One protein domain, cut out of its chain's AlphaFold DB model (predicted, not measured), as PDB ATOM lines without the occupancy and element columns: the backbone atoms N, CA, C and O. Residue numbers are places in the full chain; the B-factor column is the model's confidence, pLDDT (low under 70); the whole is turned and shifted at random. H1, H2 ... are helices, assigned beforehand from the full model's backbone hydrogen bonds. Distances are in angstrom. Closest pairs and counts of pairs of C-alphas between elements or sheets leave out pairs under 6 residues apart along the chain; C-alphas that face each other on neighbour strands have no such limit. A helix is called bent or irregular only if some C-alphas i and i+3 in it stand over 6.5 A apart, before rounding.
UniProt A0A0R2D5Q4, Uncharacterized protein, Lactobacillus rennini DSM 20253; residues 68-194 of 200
ATOM      1  N   PHE A  68      42.497  63.471  52.110       73.50
ATOM      2  CA  PHE A  68      43.503  62.413  52.093       73.50
ATOM      3  C   PHE A  68      42.950  61.084  52.628       73.50
ATOM      4  O   PHE A  68      43.087  60.055  51.974       73.50
ATOM      5  N   PHE A  69      42.244  61.091  53.763       74.12
ATOM      6  CA  PHE A  69      41.628  59.875  54.309       74.12
ATOM      7  C   PHE A  69      40.471  59.370  53.445       74.12
ATOM      8  O   PHE A  69      40.264  58.161  53.348       74.12
ATOM      9  N   ALA A  70      39.730  60.272  52.793       75.56
ATOM     10  CA  ALA A  70      38.709  59.880  51.822       75.56
ATOM     11  C   ALA A  70      39.330  59.149  50.622       75.56
ATOM     12  O   ALA A  70      38.845  58.087  50.235       75.56
ATOM     13  N   PHE A  71      40.432  59.675  50.082       82.69
ATOM     14  CA  PHE A  71      41.195  59.027  49.019       82.69
ATOM     15  C   PHE A  71      41.758  57.666  49.461       82.69
ATOM     16  O   PHE A  71      41.533  56.664  48.784       82.69
ATOM     17  N   GLN A  72      42.384  57.600  50.638       81.00
ATOM     18  CA  GLN A  72      42.899  56.361  51.235       81.00
ATOM     19  C   GLN A  72      41.808  55.292  51.414       81.00
ATOM     20  O   GLN A  72      42.007  54.110  51.126       81.00
ATOM     21  N   TYR A  73      40.605  55.706  51.820       81.31
ATOM     22  CA  TYR A  73      39.454  54.813  51.891       81.31
ATOM     23  C   TYR A  73      39.062  54.256  50.514       81.31
ATOM     24  O   TYR A  73      38.806  53.055  50.395       81.31
ATOM     25  N   GLN A  74      39.038  55.089  49.467       82.19
ATOM     26  CA  GLN A  74      38.736  54.617  48.110       82.19
ATOM     27  C   GLN A  74      39.834  53.699  47.558       82.19
ATOM     28  O   GLN A  74      39.511  52.706  46.909       82.19
ATOM     29  N   LEU A  75      41.113  53.960  47.861       84.88
ATOM     30  CA  LEU A  75      42.212  53.054  47.504       84.88
ATOM     31  C   LEU A  75      42.009  51.673  48.129       84.88
ATOM     32  O   LEU A  75      42.110  50.651  47.451       84.88
ATOM     33  N   LYS A  76      41.648  51.633  49.417       80.94
ATOM     34  CA  LYS A  76      41.339  50.384  50.122       80.94
ATOM     35  C   LYS A  76      40.138  49.659  49.522       80.94
ATOM     36  O   LYS A  76      40.158  48.433  49.408       80.94
ATOM     37  N   ALA A  77      39.097  50.392  49.128       80.12
ATOM     38  CA  ALA A  77      37.954  49.813  48.432       80.12
ATOM     39  C   ALA A  77      38.380  49.159  47.107       80.12
ATOM     40  O   ALA A  77      37.989  48.020  46.848       80.12
ATOM     41  N   LEU A  78      39.243  49.824  46.329       87.88
ATOM     42  CA  LEU A  78      39.786  49.280  45.085       87.88
ATOM     43  C   LEU A  78      40.588  47.994  45.325       87.88
ATOM     44  O   LEU A  78      40.344  46.992  44.658       87.88
ATOM     45  N   GLY A  79      41.493  47.991  46.309       77.50
ATOM     46  CA  GLY A  79      42.276  46.803  46.668       77.50
ATOM     47  C   GLY A  79      41.393  45.610  47.052       77.50
ATOM     48  O   GLY A  79      41.589  44.498  46.559       77.50
ATOM     49  N   ASN A  80      40.355  45.845  47.859       78.19
ATOM     50  CA  ASN A  80      39.393  44.806  48.237       78.19
ATOM     51  C   ASN A  80      38.597  44.274  47.039       78.19
ATOM     52  O   ASN A  80      38.345  43.070  46.951       78.19
ATOM     53  N   ASP A  81      38.199  45.147  46.114       81.75
ATOM     54  CA  ASP A  81      37.488  44.735  44.908       81.75
ATOM     55  C   ASP A  81      38.391  43.923  43.970       81.75
ATOM     56  O   ASP A  81      37.936  42.922  43.418       81.75
ATOM     57  N   CYS A  82      39.676  44.275  43.855       80.44
ATOM     58  CA  CYS A  82      40.673  43.497  43.117       80.44
ATOM     59  C   CYS A  82      40.921  42.113  43.750       80.44
ATOM     60  O   CYS A  82      41.030  41.120  43.025       80.44
ATOM     61  N   ILE A  83      40.953  42.008  45.088       76.12
ATOM     62  CA  ILE A  83      41.005  40.710  45.792       76.12
ATOM     63  C   ILE A  83      39.758  39.888  45.469       76.12
ATOM     64  O   ILE A  83      39.868  38.719  45.101       76.12
ATOM     65  N   GLY A  84      38.575  40.495  45.581       77.00
ATOM     66  CA  GLY A  84      37.310  39.833  45.281       77.00
ATOM     67  C   GLY A  84      37.254  39.326  43.841       77.00
ATOM     68  O   GLY A  84      36.939  38.163  43.612       77.00
ATOM     69  N   PHE A  85      37.646  40.156  42.877       82.06
ATOM     70  CA  PHE A  85      37.764  39.773  41.473       82.06
ATOM     71  C   PHE A  85      38.719  38.587  41.281       82.06
ATOM     72  O   PHE A  85      38.342  37.595  40.661       82.06
ATOM     73  N   THR A  86      39.915  38.641  41.872       74.12
ATOM     74  CA  THR A  86      40.922  37.569  41.771       74.12
ATOM     75  C   THR A  86      40.449  36.271  42.429       74.12
ATOM     76  O   THR A  86      40.758  35.189  41.945       74.12
ATOM     77  N   ALA A  87      39.644  36.344  43.491       75.88
ATOM     78  CA  ALA A  87      39.066  35.161  44.123       75.88
ATOM     79  C   ALA A  87      38.118  34.391  43.181       75.88
ATOM     80  O   ALA A  87      38.075  33.163  43.228       75.88
ATOM     81  N   TYR A  88      37.381  35.093  42.312       74.44
ATOM     82  CA  TYR A  88      36.498  34.473  41.313       74.44
ATOM     83  C   TYR A  88      37.191  34.183  39.979       74.44
ATOM     84  O   TYR A  88      36.764  33.290  39.247       74.44
ATOM     85  N   PHE A  89      38.252  34.923  39.665       78.06
ATOM     86  CA  PHE A  89      38.992  34.818  38.414       78.06
ATOM     87  C   PHE A  89      40.513  34.798  38.662       78.06
ATOM     88  O   PHE A  89      41.232  35.720  38.260       78.06
ATOM     89  N   PRO A  90      41.031  33.746  39.325       73.62
ATOM     90  CA  PRO A  90      42.422  33.684  39.786       73.62
ATOM     91  C   PRO A  90      43.451  33.713  38.653       73.62
ATOM     92  O   PRO A  90      44.604  34.086  38.859       73.62
ATOM     93  N   GLN A  91      43.039  33.360  37.436       72.88
ATOM     94  CA  GLN A  91      43.874  33.386  36.241       72.88
ATOM     95  C   GLN A  91      44.450  34.756  35.864       72.88
ATOM     96  O   GLN A  91      45.426  34.800  35.125       72.88
ATOM     97  N   TRP A  92      43.835  35.853  36.311       76.19
ATOM     98  CA  TRP A  92      44.186  37.204  35.868       76.19
ATOM     99  C   TRP A  92      45.261  37.873  36.734       76.19
ATOM    100  O   TRP A  92      45.587  39.028  36.495       76.19
ATOM    101  N   GLN A  93      45.794  37.142  37.725       70.00
ATOM    102  CA  GLN A  93      46.976  37.461  38.541       70.00
ATOM    103  C   GLN A  93      47.184  38.960  38.825       70.00
ATOM    104  O   GLN A  93      48.262  39.511  38.604       70.00
ATOM    105  N   LEU A  94      46.178  39.623  39.406       76.62
ATOM    106  CA  LEU A  94      46.271  41.037  39.798       76.62
ATOM    107  C   LEU A  94      47.251  41.292  40.963       76.62
ATOM    108  O   LEU A  94      47.268  42.380  41.532       76.62
ATOM    109  N   THR A  95      48.074  40.314  41.341       72.69
ATOM    110  CA  THR A  95      48.961  40.342  42.507       72.69
ATOM    111  C   THR A  95      49.906  41.540  42.499       72.69
ATOM    112  O   THR A  95      50.011  42.230  43.504       72.69
ATOM    113  N   GLN A  96      50.557  41.837  41.370       72.75
ATOM    114  CA  GLN A  96      51.476  42.980  41.290       72.75
ATOM    115  C   GLN A  96      50.739  44.318  41.472       72.75
ATOM    116  O   GLN A  96      51.239  45.212  42.153       72.75
ATOM    117  N   LEU A  97      49.523  44.437  40.924       81.00
ATOM    118  CA  LEU A  97      48.689  45.632  41.076       81.00
ATOM    119  C   LEU A  97      48.219  45.788  42.526       81.00
ATOM    120  O   LEU A  97      48.218  46.892  43.061       81.00
ATOM    121  N   LEU A  98      47.849  44.680  43.171       75.19
ATOM    122  CA  LEU A  98      47.469  44.651  44.580       75.19
ATOM    123  C   LEU A  98      48.612  45.125  45.481       75.19
ATOM    124  O   LEU A  98      48.374  45.981  46.325       75.19
ATOM    125  N   VAL A  99      49.841  44.644  45.260       73.62
ATOM    126  CA  VAL A  99      51.030  45.102  46.002       73.62
ATOM    127  C   VAL A  99      51.188  46.619  45.885       73.62
ATOM    128  O   VAL A  99      51.349  47.298  46.893       73.62
ATOM    129  N   MET A 100      51.062  47.173  44.677       76.12
ATOM    130  CA  MET A 100      51.140  48.622  44.476       76.12
ATOM    131  C   MET A 100      50.018  49.399  45.178       76.12
ATOM    132  O   MET A 100      50.271  50.442  45.779       76.12
ATOM    133  N   ILE A 101      48.776  48.909  45.109       82.94
ATOM    134  CA  ILE A 101      47.640  49.530  45.802       82.94
ATOM    135  C   ILE A 101      47.895  49.541  47.312       82.94
ATOM    136  O   ILE A 101      47.663  50.562  47.957       82.94
ATOM    137  N   PHE A 102      48.403  48.444  47.877       73.94
ATOM    138  CA  PHE A 102      48.711  48.370  49.303       73.94
ATOM    139  C   PHE A 102      49.862  49.287  49.707       73.94
ATOM    140  O   PHE A 102      49.726  49.995  50.701       73.94
ATOM    141  N   GLN A 103      50.917  49.389  48.896       73.75
ATOM    142  CA  GLN A 103      51.981  50.371  49.120       73.75
ATOM    143  C   GLN A 103      51.435  51.803  49.182       73.75
ATOM    144  O   GLN A 103      51.826  52.563  50.062       73.75
ATOM    145  N   LEU A 104      50.492  52.175  48.306       78.38
ATOM    146  CA  LEU A 104      49.840  53.489  48.377       78.38
ATOM    147  C   LEU A 104      48.949  53.667  49.611       78.38
ATOM    148  O   LEU A 104      48.843  54.783  50.126       78.38
ATOM    149  N   ILE A 105      48.311  52.589  50.077       76.88
ATOM    150  CA  ILE A 105      47.474  52.613  51.282       76.88
ATOM    151  C   ILE A 105      48.309  52.884  52.540       76.88
ATOM    152  O   ILE A 105      47.858  53.560  53.464       76.88
ATOM    153  N   GLU A 106      49.530  52.358  52.582       73.44
ATOM    154  CA  GLU A 106      50.436  52.506  53.721       73.44
ATOM    155  C   GLU A 106      51.071  53.902  53.822       73.44
ATOM    156  O   GLU A 106      51.586  54.272  54.880       73.44
ATOM    157  N   ILE A 107      51.011  54.706  52.755       71.44
ATOM    158  CA  ILE A 107      51.576  56.057  52.753       71.44
ATOM    159  C   ILE A 107      50.768  56.977  53.664       71.44
ATOM    160  O   ILE A 107      49.558  57.159  53.524       71.44
ATOM    161  N   GLN A 108      51.484  57.632  54.574       70.50
ATOM    162  CA  GLN A 108      50.948  58.679  55.431       70.50
ATOM    163  C   GLN A 108      51.076  60.045  54.751       70.50
ATOM    164  O   GLN A 108      51.992  60.267  53.967       70.50
ATOM    165  N   GLN A 109      50.197  60.995  55.092       66.62
ATOM    166  CA  GLN A 109      50.162  62.330  54.473       66.62
ATOM    167  C   GLN A 109      51.508  63.080  54.543       66.62
ATOM    168  O   GLN A 109      51.854  63.798  53.612       66.62
ATOM    169  N   ASN A 110      52.283  62.887  55.614       68.25
ATOM    170  CA  ASN A 110      53.583  63.543  55.804       68.25
ATOM    171  C   ASN A 110      54.736  62.847  55.052       68.25
ATOM    172  O   ASN A 110      55.835  63.384  54.993       68.25
ATOM    173  N   ASP A 111      54.482  61.664  54.488       67.75
ATOM    174  CA  ASP A 111      55.477  60.756  53.906       67.75
ATOM    175  C   ASP A 111      55.338  60.616  52.381       67.75
ATOM    176  O   ASP A 111      55.957  59.755  51.759       67.75
ATOM    177  N   VAL A 112      54.528  61.467  51.756       63.44
ATOM    178  CA  VAL A 112      54.135  61.367  50.337       63.44
ATOM    179  C   VAL A 112      55.276  61.632  49.352       63.44
ATOM    180  O   VAL A 112      55.137  61.366  48.162       63.44
ATOM    181  N   THR A 113      56.403  62.147  49.845       59.50
ATOM    182  CA  THR A 113      57.643  62.352  49.086       59.50
ATOM    183  C   THR A 113      58.584  61.150  49.147       59.50
ATOM    184  O   THR A 113      59.660  61.209  48.555       59.50
ATOM    185  N   LYS A 114      58.252  60.088  49.899       63.00
ATOM    186  CA  LYS A 114      59.070  58.871  49.925       63.00
ATOM    187  C   LYS A 114      59.043  58.218  48.549       63.00
ATOM    188  O   LYS A 114      57.978  58.038  47.968       63.00
ATOM    189  N   GLU A 115      60.223  57.841  48.070       56.00
ATOM    190  CA  GLU A 115      60.376  57.113  46.816       56.00
ATOM    191  C   GLU A 115      59.650  55.770  46.921       56.00
ATOM    192  O   GLU A 115      59.971  54.929  47.768       56.00
ATOM    193  N   ILE A 116      58.655  55.572  46.062       61.78
ATOM    194  CA  ILE A 116      57.905  54.325  46.014       61.78
ATOM    195  C   ILE A 116      58.466  53.505  44.855       61.78
ATOM    196  O   ILE A 116      58.378  53.884  43.686       61.78
ATOM    197  N   LYS A 117      59.103  52.380  45.182       57.56
ATOM    198  CA  LYS A 117      59.731  51.520  44.176       57.56
ATOM    199  C   LYS A 117      58.668  50.734  43.430       57.56
ATOM    200  O   LYS A 117      58.107  49.783  43.973       57.56
ATOM    201  N   PHE A 118      58.471  51.077  42.163       61.97
ATOM    202  CA  PHE A 118      57.567  50.346  41.291       61.97
ATOM    203  C   PHE A 118      58.297  49.584  40.203       61.97
ATOM    204  O   PHE A 118      59.258  50.061  39.601       61.97
ATOM    205  N   GLN A 119      57.771  48.406  39.902       55.91
ATOM    206  CA  GLN A 119      58.066  47.699  38.668       55.91
ATOM    207  C   GLN A 119      56.883  47.908  37.723       55.91
ATOM    208  O   GLN A 119      55.731  47.899  38.155       55.91
ATOM    209  N   LYS A 120      57.163  48.123  36.435       58.91
ATOM    210  CA  LYS A 120      56.119  48.210  35.412       58.91
ATOM    211  C   LYS A 120      55.337  46.895  35.393       58.91
ATOM    212  O   LYS A 120      55.935  45.829  35.268       58.91
ATOM    213  N   ILE A 121      54.017  46.994  35.487       62.50
ATOM    214  CA  ILE A 121      53.106  45.853  35.400       62.50
ATOM    215  C   ILE A 121      52.609  45.753  33.956       62.50
ATOM    216  O   ILE A 121      52.351  46.776  33.327       62.50
ATOM    217  N   ASP A 122      52.494  44.536  33.429       59.66
ATOM    218  CA  ASP A 122      51.793  44.252  32.174       59.66
ATOM    219  C   ASP A 122      50.692  43.218  32.447       59.66
ATOM    220  O   ASP A 122      50.926  42.008  32.454       59.66
ATOM    221  N   LEU A 123      49.480  43.710  32.726       59.69
ATOM    222  CA  LEU A 123      48.312  42.869  33.022       59.69
ATOM    223  C   LEU A 123      47.707  42.216  31.762       59.69
ATOM    224  O   LEU A 123      46.851  41.336  31.868       59.69
ATOM    225  N   ILE A 124      48.118  42.634  30.558       55.00
ATOM    226  CA  ILE A 124      47.445  42.271  29.300       55.00
ATOM    227  C   ILE A 124      47.810  40.851  28.845       55.00
ATOM    228  O   ILE A 124      46.999  40.182  28.199       55.00
ATOM    229  N   GLN A 125      48.977  40.331  29.236       51.84
ATOM    230  CA  GLN A 125      49.478  39.036  28.751       51.84
ATOM    231  C   GLN A 125      48.777  37.797  29.342       51.84
ATOM    232  O   GLN A 125      49.105  36.673  28.963       51.84
ATOM    233  N   GLN A 126      47.794  37.956  30.235       52.16
ATOM    234  CA  GLN A 126      47.282  36.845  31.050       52.16
ATOM    235  C   GLN A 126      45.770  36.597  30.958       52.16
ATOM    236  O   GLN A 126      45.147  36.180  31.927       52.16
ATOM    237  N   CYS A 127      45.137  36.817  29.804       54.03
ATOM    238  CA  CYS A 127      43.705  36.536  29.628       54.03
ATOM    239  C   CYS A 127      43.441  35.118  29.069       54.03
ATOM    240  O   CYS A 127      43.445  34.951  27.846       54.03
ATOM    241  N   PRO A 128      43.163  34.077  29.885       57.00
ATOM    242  CA  PRO A 128      42.838  32.757  29.348       57.00
ATOM    243  C   PRO A 128      41.468  32.737  28.675       57.00
ATOM    244  O   PRO A 128      40.512  33.361  29.122       57.00
ATOM    245  N   ARG A 129      41.365  31.918  27.627       54.97
ATOM    246  CA  ARG A 129      40.245  31.894  26.673       54.97
ATOM    247  C   ARG A 129      38.907  31.364  27.214       54.97
ATOM    248  O   ARG A 129      37.927  31.383  26.474       54.97
ATOM    249  N   LYS A 130      38.831  30.862  28.453       57.34
ATOM    250  CA  LYS A 130      37.598  30.283  29.021       57.34
ATOM    251  C   LYS A 130      37.125  31.063  30.241       57.34
ATOM    252  O   LYS A 130      37.841  31.171  31.229       57.34
ATOM    253  N   ILE A 131      35.885  31.545  30.167       64.38
ATOM    254  CA  ILE A 131      35.164  32.173  31.275       64.38
ATOM    255  C   ILE A 131      33.792  31.523  31.360       64.38
ATOM    256  O   ILE A 131      33.008  31.592  30.414       64.38
ATOM    257  N   GLU A 132      33.509  30.894  32.495       60.59
ATOM    258  CA  GLU A 132      32.290  30.103  32.684       60.59
ATOM    259  C   GLU A 132      31.076  30.967  33.060       60.59
ATOM    260  O   GLU A 132      29.946  30.613  32.731       60.59
ATOM    261  N   ASN A 133      31.286  32.137  33.682       73.38
ATOM    262  CA  ASN A 133      30.198  32.996  34.156       73.38
ATOM    263  C   ASN A 133      30.353  34.465  33.715       73.38
ATOM    264  O   ASN A 133      30.906  35.303  34.428       73.38
ATOM    265  N   LYS A 134      29.809  34.789  32.532       73.75
ATOM    266  CA  LYS A 134      29.822  36.153  31.963       73.75
ATOM    267  C   LYS A 134      29.051  37.178  32.801       73.75
ATOM    268  O   LYS A 134      29.416  38.349  32.804       73.75
ATOM    269  N   VAL A 135      28.001  36.760  33.512       73.31
ATOM    270  CA  VAL A 135      27.197  37.657  34.363       73.31
ATOM    271  C   VAL A 135      28.008  38.100  35.576       73.31
ATOM    272  O   VAL A 135      28.090  39.294  35.859       73.31
ATOM    273  N   LEU A 136      28.654  37.148  36.251       74.94
ATOM    274  CA  LEU A 136      29.536  37.425  37.382       74.94
ATOM    275  C   LEU A 136      30.751  38.258  36.957       74.94
ATOM    276  O   LEU A 136      31.148  39.172  37.675       74.94
ATOM    277  N   LEU A 137      31.292  37.991  35.765       77.25
ATOM    278  CA  LEU A 137      32.354  38.807  35.190       77.25
ATOM    279  C   LEU A 137      31.903  40.255  34.995       77.25
ATOM    280  O   LEU A 137      32.559  41.177  35.470       77.25
ATOM    281  N   ASN A 138      30.769  40.458  34.327       76.50
ATOM    282  CA  ASN A 138      30.240  41.793  34.080       76.50
ATOM    283  C   ASN A 138      29.948  42.543  35.388       76.50
ATOM    284  O   ASN A 138      30.232  43.733  35.490       76.50
ATOM    285  N   TYR A 139      29.425  41.860  36.411       81.25
ATOM    286  CA  TYR A 139      29.248  42.451  37.738       81.25
ATOM    287  C   TYR A 139      30.568  42.993  38.293       81.25
ATOM    288  O   TYR A 139      30.637  44.161  38.674       81.25
ATOM    289  N   TRP A 140      31.617  42.169  38.311       81.88
ATOM    290  CA  TRP A 140      32.876  42.584  38.907       81.88
ATOM    291  C   TRP A 140      33.628  43.633  38.084       81.88
ATOM    292  O   TRP A 140      34.195  44.544  38.682       81.88
ATOM    293  N   LEU A 141      33.595  43.566  36.749       81.75
ATOM    294  CA  LEU A 141      34.180  44.613  35.903       81.75
ATOM    295  C   LEU A 141      33.503  45.961  36.151       81.75
ATOM    296  O   LEU A 141      34.185  46.949  36.398       81.75
ATOM    297  N   ASN A 142      32.167  45.999  36.165       75.19
ATOM    298  CA  ASN A 142      31.431  47.233  36.456       75.19
ATOM    299  C   ASN A 142      31.716  47.739  37.871       75.19
ATOM    300  O   ASN A 142      31.843  48.942  38.080       75.19
ATOM    301  N   LYS A 143      31.836  46.835  38.849       82.31
ATOM    302  CA  LYS A 143      32.198  47.206  40.218       82.31
ATOM    303  C   LYS A 143      33.581  47.860  40.268       82.31
ATOM    304  O   LYS A 143      33.707  48.931  40.848       82.31
ATOM    305  N   LEU A 144      34.578  47.261  39.617       85.25
ATOM    306  CA  LEU A 144      35.936  47.799  39.544       85.25
ATOM    307  C   LEU A 144      35.982  49.149  38.818       85.25
ATOM    308  O   LEU A 144      36.596  50.073  39.340       85.25
ATOM    309  N   PHE A 145      35.281  49.303  37.687       82.31
ATOM    310  CA  PHE A 145      35.164  50.594  36.996       82.31
ATOM    311  C   PHE A 145      34.547  51.680  37.888       82.31
ATOM    312  O   PHE A 145      35.093  52.775  37.986       82.31
ATOM    313  N   LEU A 146      33.449  51.375  38.587       80.31
ATOM    314  CA  LEU A 146      32.798  52.326  39.495       80.31
ATOM    315  C   LEU A 146      33.695  52.714  40.678       80.31
ATOM    316  O   LEU A 146      33.709  53.871  41.096       80.31
ATOM    317  N   THR A 147      34.427  51.757  41.248       79.94
ATOM    318  CA  THR A 147      35.366  52.033  42.341       79.94
ATOM    319  C   THR A 147      36.550  52.866  41.844       79.94
ATOM    320  O   THR A 147      36.974  53.795  42.532       79.94
ATOM    321  N   LEU A 148      37.029  52.610  40.624       85.06
ATOM    322  CA  LEU A 148      38.093  53.380  39.985       85.06
ATOM    323  C   LEU A 148      37.680  54.833  39.709       85.06
ATOM    324  O   LEU A 148      38.436  55.749  40.023       85.06
ATOM    325  N   GLU A 149      36.465  55.058  39.209       79.69
ATOM    326  CA  GLU A 149      35.902  56.400  39.003       79.69
ATOM    327  C   GLU A 149      35.821  57.182  40.327       79.69
ATOM    328  O   GLU A 149      36.258  58.329  40.423       79.69
ATOM    329  N   ARG A 150      35.331  56.552  41.404       79.94
ATOM    330  CA  ARG A 150      35.270  57.179  42.741       79.94
ATOM    331  C   ARG A 150      36.642  57.507  43.310       79.94
ATOM    332  O   ARG A 150      36.798  58.514  44.008       79.94
ATOM    333  N   LEU A 151      37.620  56.650  43.031       86.19
ATOM    334  CA  LEU A 151      39.002  56.878  43.403       86.19
ATOM    335  C   LEU A 151      39.575  58.083  42.641       86.19
ATOM    336  O   LEU A 151      40.188  58.938  43.273       86.19
ATOM    337  N   GLN A 152      39.324  58.191  41.331       82.75
ATOM    338  CA  GLN A 152      39.695  59.354  40.510       82.75
ATOM    339  C   GLN A 152      39.091  60.652  41.027       82.75
ATOM    340  O   GLN A 152      39.819  61.616  41.246       82.75
ATOM    341  N   VAL A 153      37.793  60.669  41.324       79.88
ATOM    342  CA  VAL A 153      37.141  61.853  41.902       79.88
ATOM    343  C   VAL A 153      37.780  62.243  43.240       79.88
ATOM    344  O   VAL A 153      38.073  63.416  43.468       79.88
ATOM    345  N   SER A 154      38.038  61.269  44.118       81.62
ATOM    346  CA  SER A 154      38.701  61.523  45.407       81.62
ATOM    347  C   SER A 154      40.135  62.031  45.245       81.62
ATOM    348  O   SER A 154      40.562  62.888  46.015       81.62
ATOM    349  N   TYR A 155      40.867  61.528  44.248       85.50
ATOM    350  CA  TYR A 155      42.231  61.959  43.950       85.50
ATOM    351  C   TYR A 155      42.271  63.399  43.440       85.50
ATOM    352  O   TYR A 155      43.020  64.215  43.965       85.50
ATOM    353  N   LEU A 156      41.414  63.735  42.472       83.00
ATOM    354  CA  LEU A 156      41.295  65.096  41.945       83.00
ATOM    355  C   LEU A 156      40.953  66.095  43.061       83.00
ATOM    356  O   LEU A 156      41.567  67.151  43.176       83.00
ATOM    357  N   ALA A 157      40.043  65.717  43.960       79.88
ATOM    358  CA  ALA A 157      39.703  66.551  45.105       79.88
ATOM    359  C   ALA A 157      40.881  66.746  46.083       79.88
ATOM    360  O   ALA A 157      40.966  67.803  46.717       79.88
ATOM    361  N   LEU A 158      41.758  65.741  46.224       78.94
ATOM    362  CA  LEU A 158      42.962  65.777  47.059       78.94
ATOM    363  C   LEU A 158      44.048  66.677  46.457       78.94
ATOM    364  O   LEU A 158      44.591  67.518  47.170       78.94
ATOM    365  N   ILE A 159      44.356  66.537  45.163       77.88
ATOM    366  CA  ILE A 159      45.415  67.325  44.508       77.88
ATOM    367  C   ILE A 159      45.067  68.813  44.384       77.88
ATOM    368  O   ILE A 159      45.971  69.639  44.264       77.88
ATOM    369  N   ASP A 160      43.781  69.162  44.415       74.81
ATOM    370  CA  ASP A 160      43.333  70.556  44.467       74.81
ATOM    371  C   ASP A 160      43.600  71.199  45.839       74.81
ATOM    372  O   ASP A 160      43.866  72.396  45.917       74.81
ATOM    373  N   GLU A 161      43.563  70.419  46.926       69.00
ATOM    374  CA  GLU A 161      43.879  70.905  48.279       69.00
ATOM    375  C   GLU A 161      45.361  70.817  48.625       69.00
ATOM    376  O   GLU A 161      45.866  71.631  49.397       69.00
ATOM    377  N   VAL A 162      46.061  69.835  48.061       67.94
ATOM    378  CA  VAL A 162      47.476  69.591  48.332       67.94
ATOM    379  C   VAL A 162      48.218  69.481  46.992       67.94
ATOM    380  O   VAL A 162      48.519  68.383  46.523       67.94
ATOM    381  N   PRO A 163      48.544  70.617  46.343       63.59
ATOM    382  CA  PRO A 163      49.162  70.630  45.012       63.59
ATOM    383  C   PRO A 163      50.515  69.915  44.944       63.59
ATOM    384  O   PRO A 163      50.918  69.460  43.878       63.59
ATOM    385  N   GLN A 164      51.192  69.773  46.089       62.44
ATOM    386  CA  GLN A 164      52.472  69.076  46.235       62.44
ATOM    387  C   GLN A 164      52.411  67.606  45.801       62.44
ATOM    388  O   GLN A 164      53.456  67.022  45.556       62.44
ATOM    389  N   PHE A 165      51.222  67.007  45.667       66.25
ATOM    390  CA  PHE A 165      51.082  65.658  45.119       66.25
ATOM    391  C   PHE A 165      51.342  65.570  43.611       66.25
ATOM    392  O   PHE A 165      51.754  64.509  43.168       66.25
ATOM    393  N   LYS A 166      51.130  66.638  42.825       60.72
ATOM    394  CA  LYS A 166      51.092  66.578  41.343       60.72
ATOM    395  C   LYS A 166      52.423  66.226  40.663       60.72
ATOM    396  O   LYS A 166      52.443  66.016  39.458       60.72
ATOM    397  N   GLU A 167      53.525  66.174  41.407       65.75
ATOM    398  CA  GLU A 167      54.857  65.867  40.863       65.75
ATOM    399  C   GLU A 167      55.633  64.850  41.715       65.75
ATOM    400  O   GLU A 167      56.817  64.604  41.473       65.75
ATOM    401  N   THR A 168      54.988  64.246  42.717       71.38
ATOM    402  CA  THR A 168      55.636  63.256  43.582       71.38
ATOM    403  C   THR A 168      55.526  61.852  43.006       71.38
ATOM    404  O   THR A 168      54.704  61.555  42.135       71.38
ATOM    405  N   ASP A 169      56.330  60.940  43.549       71.06
ATOM    406  CA  ASP A 169      56.244  59.520  43.203       71.06
ATOM    407  C   ASP A 169      54.863  58.924  43.519       71.06
ATOM    408  O   ASP A 169      54.464  57.943  42.896       71.06
ATOM    409  N   PHE A 170      54.089  59.563  44.401       77.06
ATOM    410  CA  PHE A 170      52.699  59.216  44.683       77.06
ATOM    411  C   PHE A 170      51.753  59.441  43.493       77.06
ATOM    412  O   PHE A 170      50.944  58.564  43.194       77.06
ATOM    413  N   ASP A 171      51.833  60.578  42.793       80.75
ATOM    414  CA  ASP A 171      51.022  60.807  41.583       80.75
ATOM    415  C   ASP A 171      51.398  59.825  40.474       80.75
ATOM    416  O   ASP A 171      50.534  59.199  39.856       80.75
ATOM    417  N   ARG A 172      52.701  59.595  40.288       80.00
ATOM    418  CA  ARG A 172      53.202  58.621  39.307       80.00
ATOM    419  C   ARG A 172      52.676  57.215  39.591       80.00
ATOM    420  O   ARG A 172      52.208  56.533  38.678       80.00
ATOM    421  N   ALA A 173      52.714  56.794  40.853       80.44
ATOM    422  CA  ALA A 173      52.168  55.524  41.318       80.44
ATOM    423  C   ALA A 173      50.685  55.373  40.987       80.44
ATOM    424  O   ALA A 173      50.248  54.376  40.409       80.44
ATOM    425  N   TYR A 174      49.919  56.389  41.376       87.00
ATOM    426  CA  TYR A 174      48.485  56.446  41.211       87.00
ATOM    427  C   TYR A 174      48.101  56.391  39.726       87.00
ATOM    428  O   TYR A 174      47.278  55.567  39.317       87.00
ATOM    429  N   SER A 175      48.765  57.199  38.902       86.31
ATOM    430  CA  SER A 175      48.601  57.220  37.449       86.31
ATOM    431  C   SER A 175      48.923  55.865  36.815       86.31
ATOM    432  O   SER A 175      48.196  55.398  35.935       86.31
ATOM    433  N   MET A 176      49.960  55.168  37.292       83.38
ATOM    434  CA  MET A 176      50.295  53.838  36.785       83.38
ATOM    435  C   MET A 176      49.236  52.786  37.150       83.38
ATOM    436  O   MET A 176      48.811  52.037  36.272       83.38
ATOM    437  N   ILE A 177      48.770  52.747  38.406       86.81
ATOM    438  CA  ILE A 177      47.712  51.818  38.859       86.81
ATOM    439  C   ILE A 177      46.431  52.026  38.056       86.81
ATOM    440  O   ILE A 177      45.840  51.064  37.563       86.81
ATOM    441  N   THR A 178      45.995  53.280  37.927       87.31
ATOM    442  CA  THR A 178      44.744  53.610  37.238       87.31
ATOM    443  C   THR A 178      44.806  53.267  35.755       87.31
ATOM    444  O   THR A 178      43.857  52.670  35.247       87.31
ATOM    445  N   THR A 179      45.921  53.559  35.082       83.44
ATOM    446  CA  THR A 179      46.129  53.208  33.668       83.44
ATOM    447  C   THR A 179      46.108  51.694  33.472       83.44
ATOM    448  O   THR A 179      45.293  51.184  32.709       83.44
ATOM    449  N   GLN A 180      46.931  50.957  34.228       82.38
ATOM    450  CA  GLN A 180      47.031  49.500  34.102       82.38
ATOM    451  C   GLN A 180      45.695  48.801  34.352       82.38
ATOM    452  O   GLN A 180      45.309  47.903  33.603       82.38
ATOM    453  N   LEU A 181      44.967  49.222  35.389       87.12
ATOM    454  CA  LEU A 181      43.670  48.635  35.688       87.12
ATOM    455  C   LEU A 181      42.624  49.001  34.629       87.12
ATOM    456  O   LEU A 181      41.858  48.132  34.226       87.12
ATOM    457  N   THR A 182      42.599  50.243  34.142       85.62
ATOM    458  CA  THR A 182      41.664  50.659  33.082       85.62
ATOM    459  C   THR A 182      41.881  49.850  31.808       85.62
ATOM    460  O   THR A 182      40.926  49.278  31.280       85.62
ATOM    461  N   ASP A 183      43.131  49.744  31.357       80.56
ATOM    462  CA  ASP A 183      43.492  49.000  30.150       80.56
ATOM    463  C   ASP A 183      43.114  47.524  30.280       80.56
ATOM    464  O   ASP A 183      42.508  46.944  29.376       80.56
ATOM    465  N   PHE A 184      43.396  46.924  31.441       84.56
ATOM    466  CA  PHE A 184      42.974  45.564  31.756       84.56
ATOM    467  C   PHE A 184      41.449  45.400  31.666       84.56
ATOM    468  O   PHE A 184      40.964  44.520  30.952       84.56
ATOM    469  N   LEU A 185      40.679  46.250  32.354       83.75
ATOM    470  CA  LEU A 185      39.220  46.143  32.403       83.75
ATOM    471  C   LEU A 185      38.588  46.320  31.014       83.75
ATOM    472  O   LEU A 185      37.715  45.532  30.634       83.75
ATOM    473  N   LEU A 186      39.054  47.305  30.236       81.25
ATOM    474  CA  LEU A 186      38.605  47.538  28.861       81.25
ATOM    475  C   LEU A 186      38.933  46.348  27.963       81.25
ATOM    476  O   LEU A 186      38.091  45.907  27.178       81.25
ATOM    477  N   ASN A 187      40.132  45.784  28.099       77.69
ATOM    478  CA  ASN A 187      40.539  44.624  27.325       77.69
ATOM    479  C   ASN A 187      39.643  43.405  27.607       77.69
ATOM    480  O   ASN A 187      39.167  42.752  26.673       77.69
ATOM    481  N   VAL A 188      39.342  43.134  28.883       78.31
ATOM    482  CA  VAL A 188      38.436  42.044  29.280       78.31
ATOM    483  C   VAL A 188      37.011  42.303  28.775       78.31
ATOM    484  O   VAL A 188      36.372  41.390  28.242       78.31
ATOM    485  N   GLN A 189      36.512  43.537  28.882       75.12
ATOM    486  CA  GLN A 189      35.192  43.916  28.374       75.12
ATOM    487  C   GLN A 189      35.089  43.709  26.853       75.12
ATOM    488  O   GLN A 189      34.121  43.103  26.380       75.12
ATOM    489  N   ASN A 190      36.106  44.141  26.102       74.06
ATOM    490  CA  ASN A 190      36.191  43.986  24.650       74.06
ATOM    491  C   ASN A 190      36.236  42.512  24.227       74.06
ATOM    492  O   ASN A 190      35.519  42.113  23.307       74.06
ATOM    493  N   HIS A 191      37.037  41.692  24.911       73.62
ATOM    494  CA  HIS A 191      37.222  40.287  24.548       73.62
ATOM    495  C   HIS A 191      36.029  39.394  24.907       73.62
ATOM    496  O   HIS A 191      35.715  38.472  24.154       73.62
ATOM    497  N   TYR A 192      35.360  39.630  26.042       70.00
ATOM    498  CA  TYR A 192      34.439  38.635  26.610       70.00
ATOM    499  C   TYR A 192      32.973  39.051  26.671       70.00
ATOM    500  O   TYR A 192      32.097  38.174  26.666       70.00
ATOM    501  N   LEU A 193      32.682  40.353  26.724       66.19
ATOM    502  CA  LEU A 193      31.330  40.840  26.999       66.19
ATOM    503  C   LEU A 193      30.581  41.395  25.782       66.19
ATOM    504  O   LEU A 193      29.409  41.697  25.947       66.19
ATOM    505  N   GLN A 194      31.199  41.444  24.590       51.94
ATOM    506  CA  GLN A 194      30.615  41.949  23.329       51.94
ATOM    507  C   GLN A 194      29.725  43.191  23.530       51.94
ATOM    508  O   GLN A 194      28.513  43.107  23.706       51.94
TER     509      GLN A 194
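This is residues 68 to 194 of the 200 residues of an uncharacterized protein of Lactobacillus rennini DSM 20253 (UniProt A0A0R2D5Q4). Four helices form an elongated bundle in which H3, H1, H2 and H5 make a ring of neighbours, each running the opposite way to the helix next to it. H2 is much the shortest of the four, and the tiny H4 sits at one end of the bundle, between the end of H3 and the start of H5. A stretch of 27 residues with no named element, 107 to 133, runs back along the length of the bundle from H2 to H3. The printed part has 127 residues with five named helices, H1 to H5 in chain order, and no named strand; its class is all helix. It is compact, with a radius of gyration of the C-alphas of 15.0 A, and spans 46 by 25 by 21 A.

H3, residues 134 to 161, is the longest helix. H1, residues 68 to 88, touches it at a shallow tilt of 16 degrees, opposite ways; their closest C-alphas, those of Phe 71 and Ser 154, are 5.0 A apart. H5, residues 169 to 192, also touches H3, at a shallow tilt of 24 degrees, opposite ways, with the C-alphas of Leu 141 and Leu 185 closest at 6.3 A. H2, residues 95 to 106, forms a helical hairpin with H1; they touch at a shallow tilt of 23 degrees, opposite ways, and their closest C-alphas, those of Gln 72 and Ile 105, are 5.9 A apart. H5 touches H2 with residues 170 to 181 alone, opposite ways at a tilt of 36 degrees, only just steep; the closest C-alphas, those of Leu 97 and Ile 177, are 6.6 A apart. H1 and H5 are apart, and so are H2 and H3. H4, residues 163 to 167, is close to H3 but not clearly touching, with the C-alphas of Ile 159 and Phe 165 closest at 5.9 A. Every O i to N i+4 pair is within hydrogen-bond range in H1, H2 and H5, against 23 of 24 in H3 and 0 of 1 in H4, which has 1 of 2 O i to N i+3 pairs within range.

H3 measures 40.9 A from C-alpha 134 at (29.822, 36.153, 31.963) to C-alpha 161. H5 measures 34.5 A and ends with C-alpha 192 at (34.439, 38.635, 26.610). H1 measures 30.8 A and begins with C-alpha 68 at (43.503, 62.413, 52.093). H2 measures 16.6 A and H4 8.5 A. H4 is irregular, but only just: C-alphas 164 and 167 are 6.7 A apart.

The two C-alphas farthest apart, those of Glu 132 and Gln 164, are 45.9 A apart. The printed part has no cut. The link from H2 to H3 is long, that from H1 to H2 is short, and those from H3 to H4 and from H4 to H5 are tight. The mean pLDDT of the printed part is 74.1, and it is under 70 at residues 109 to 132, 161 to 167 and 193 to 194.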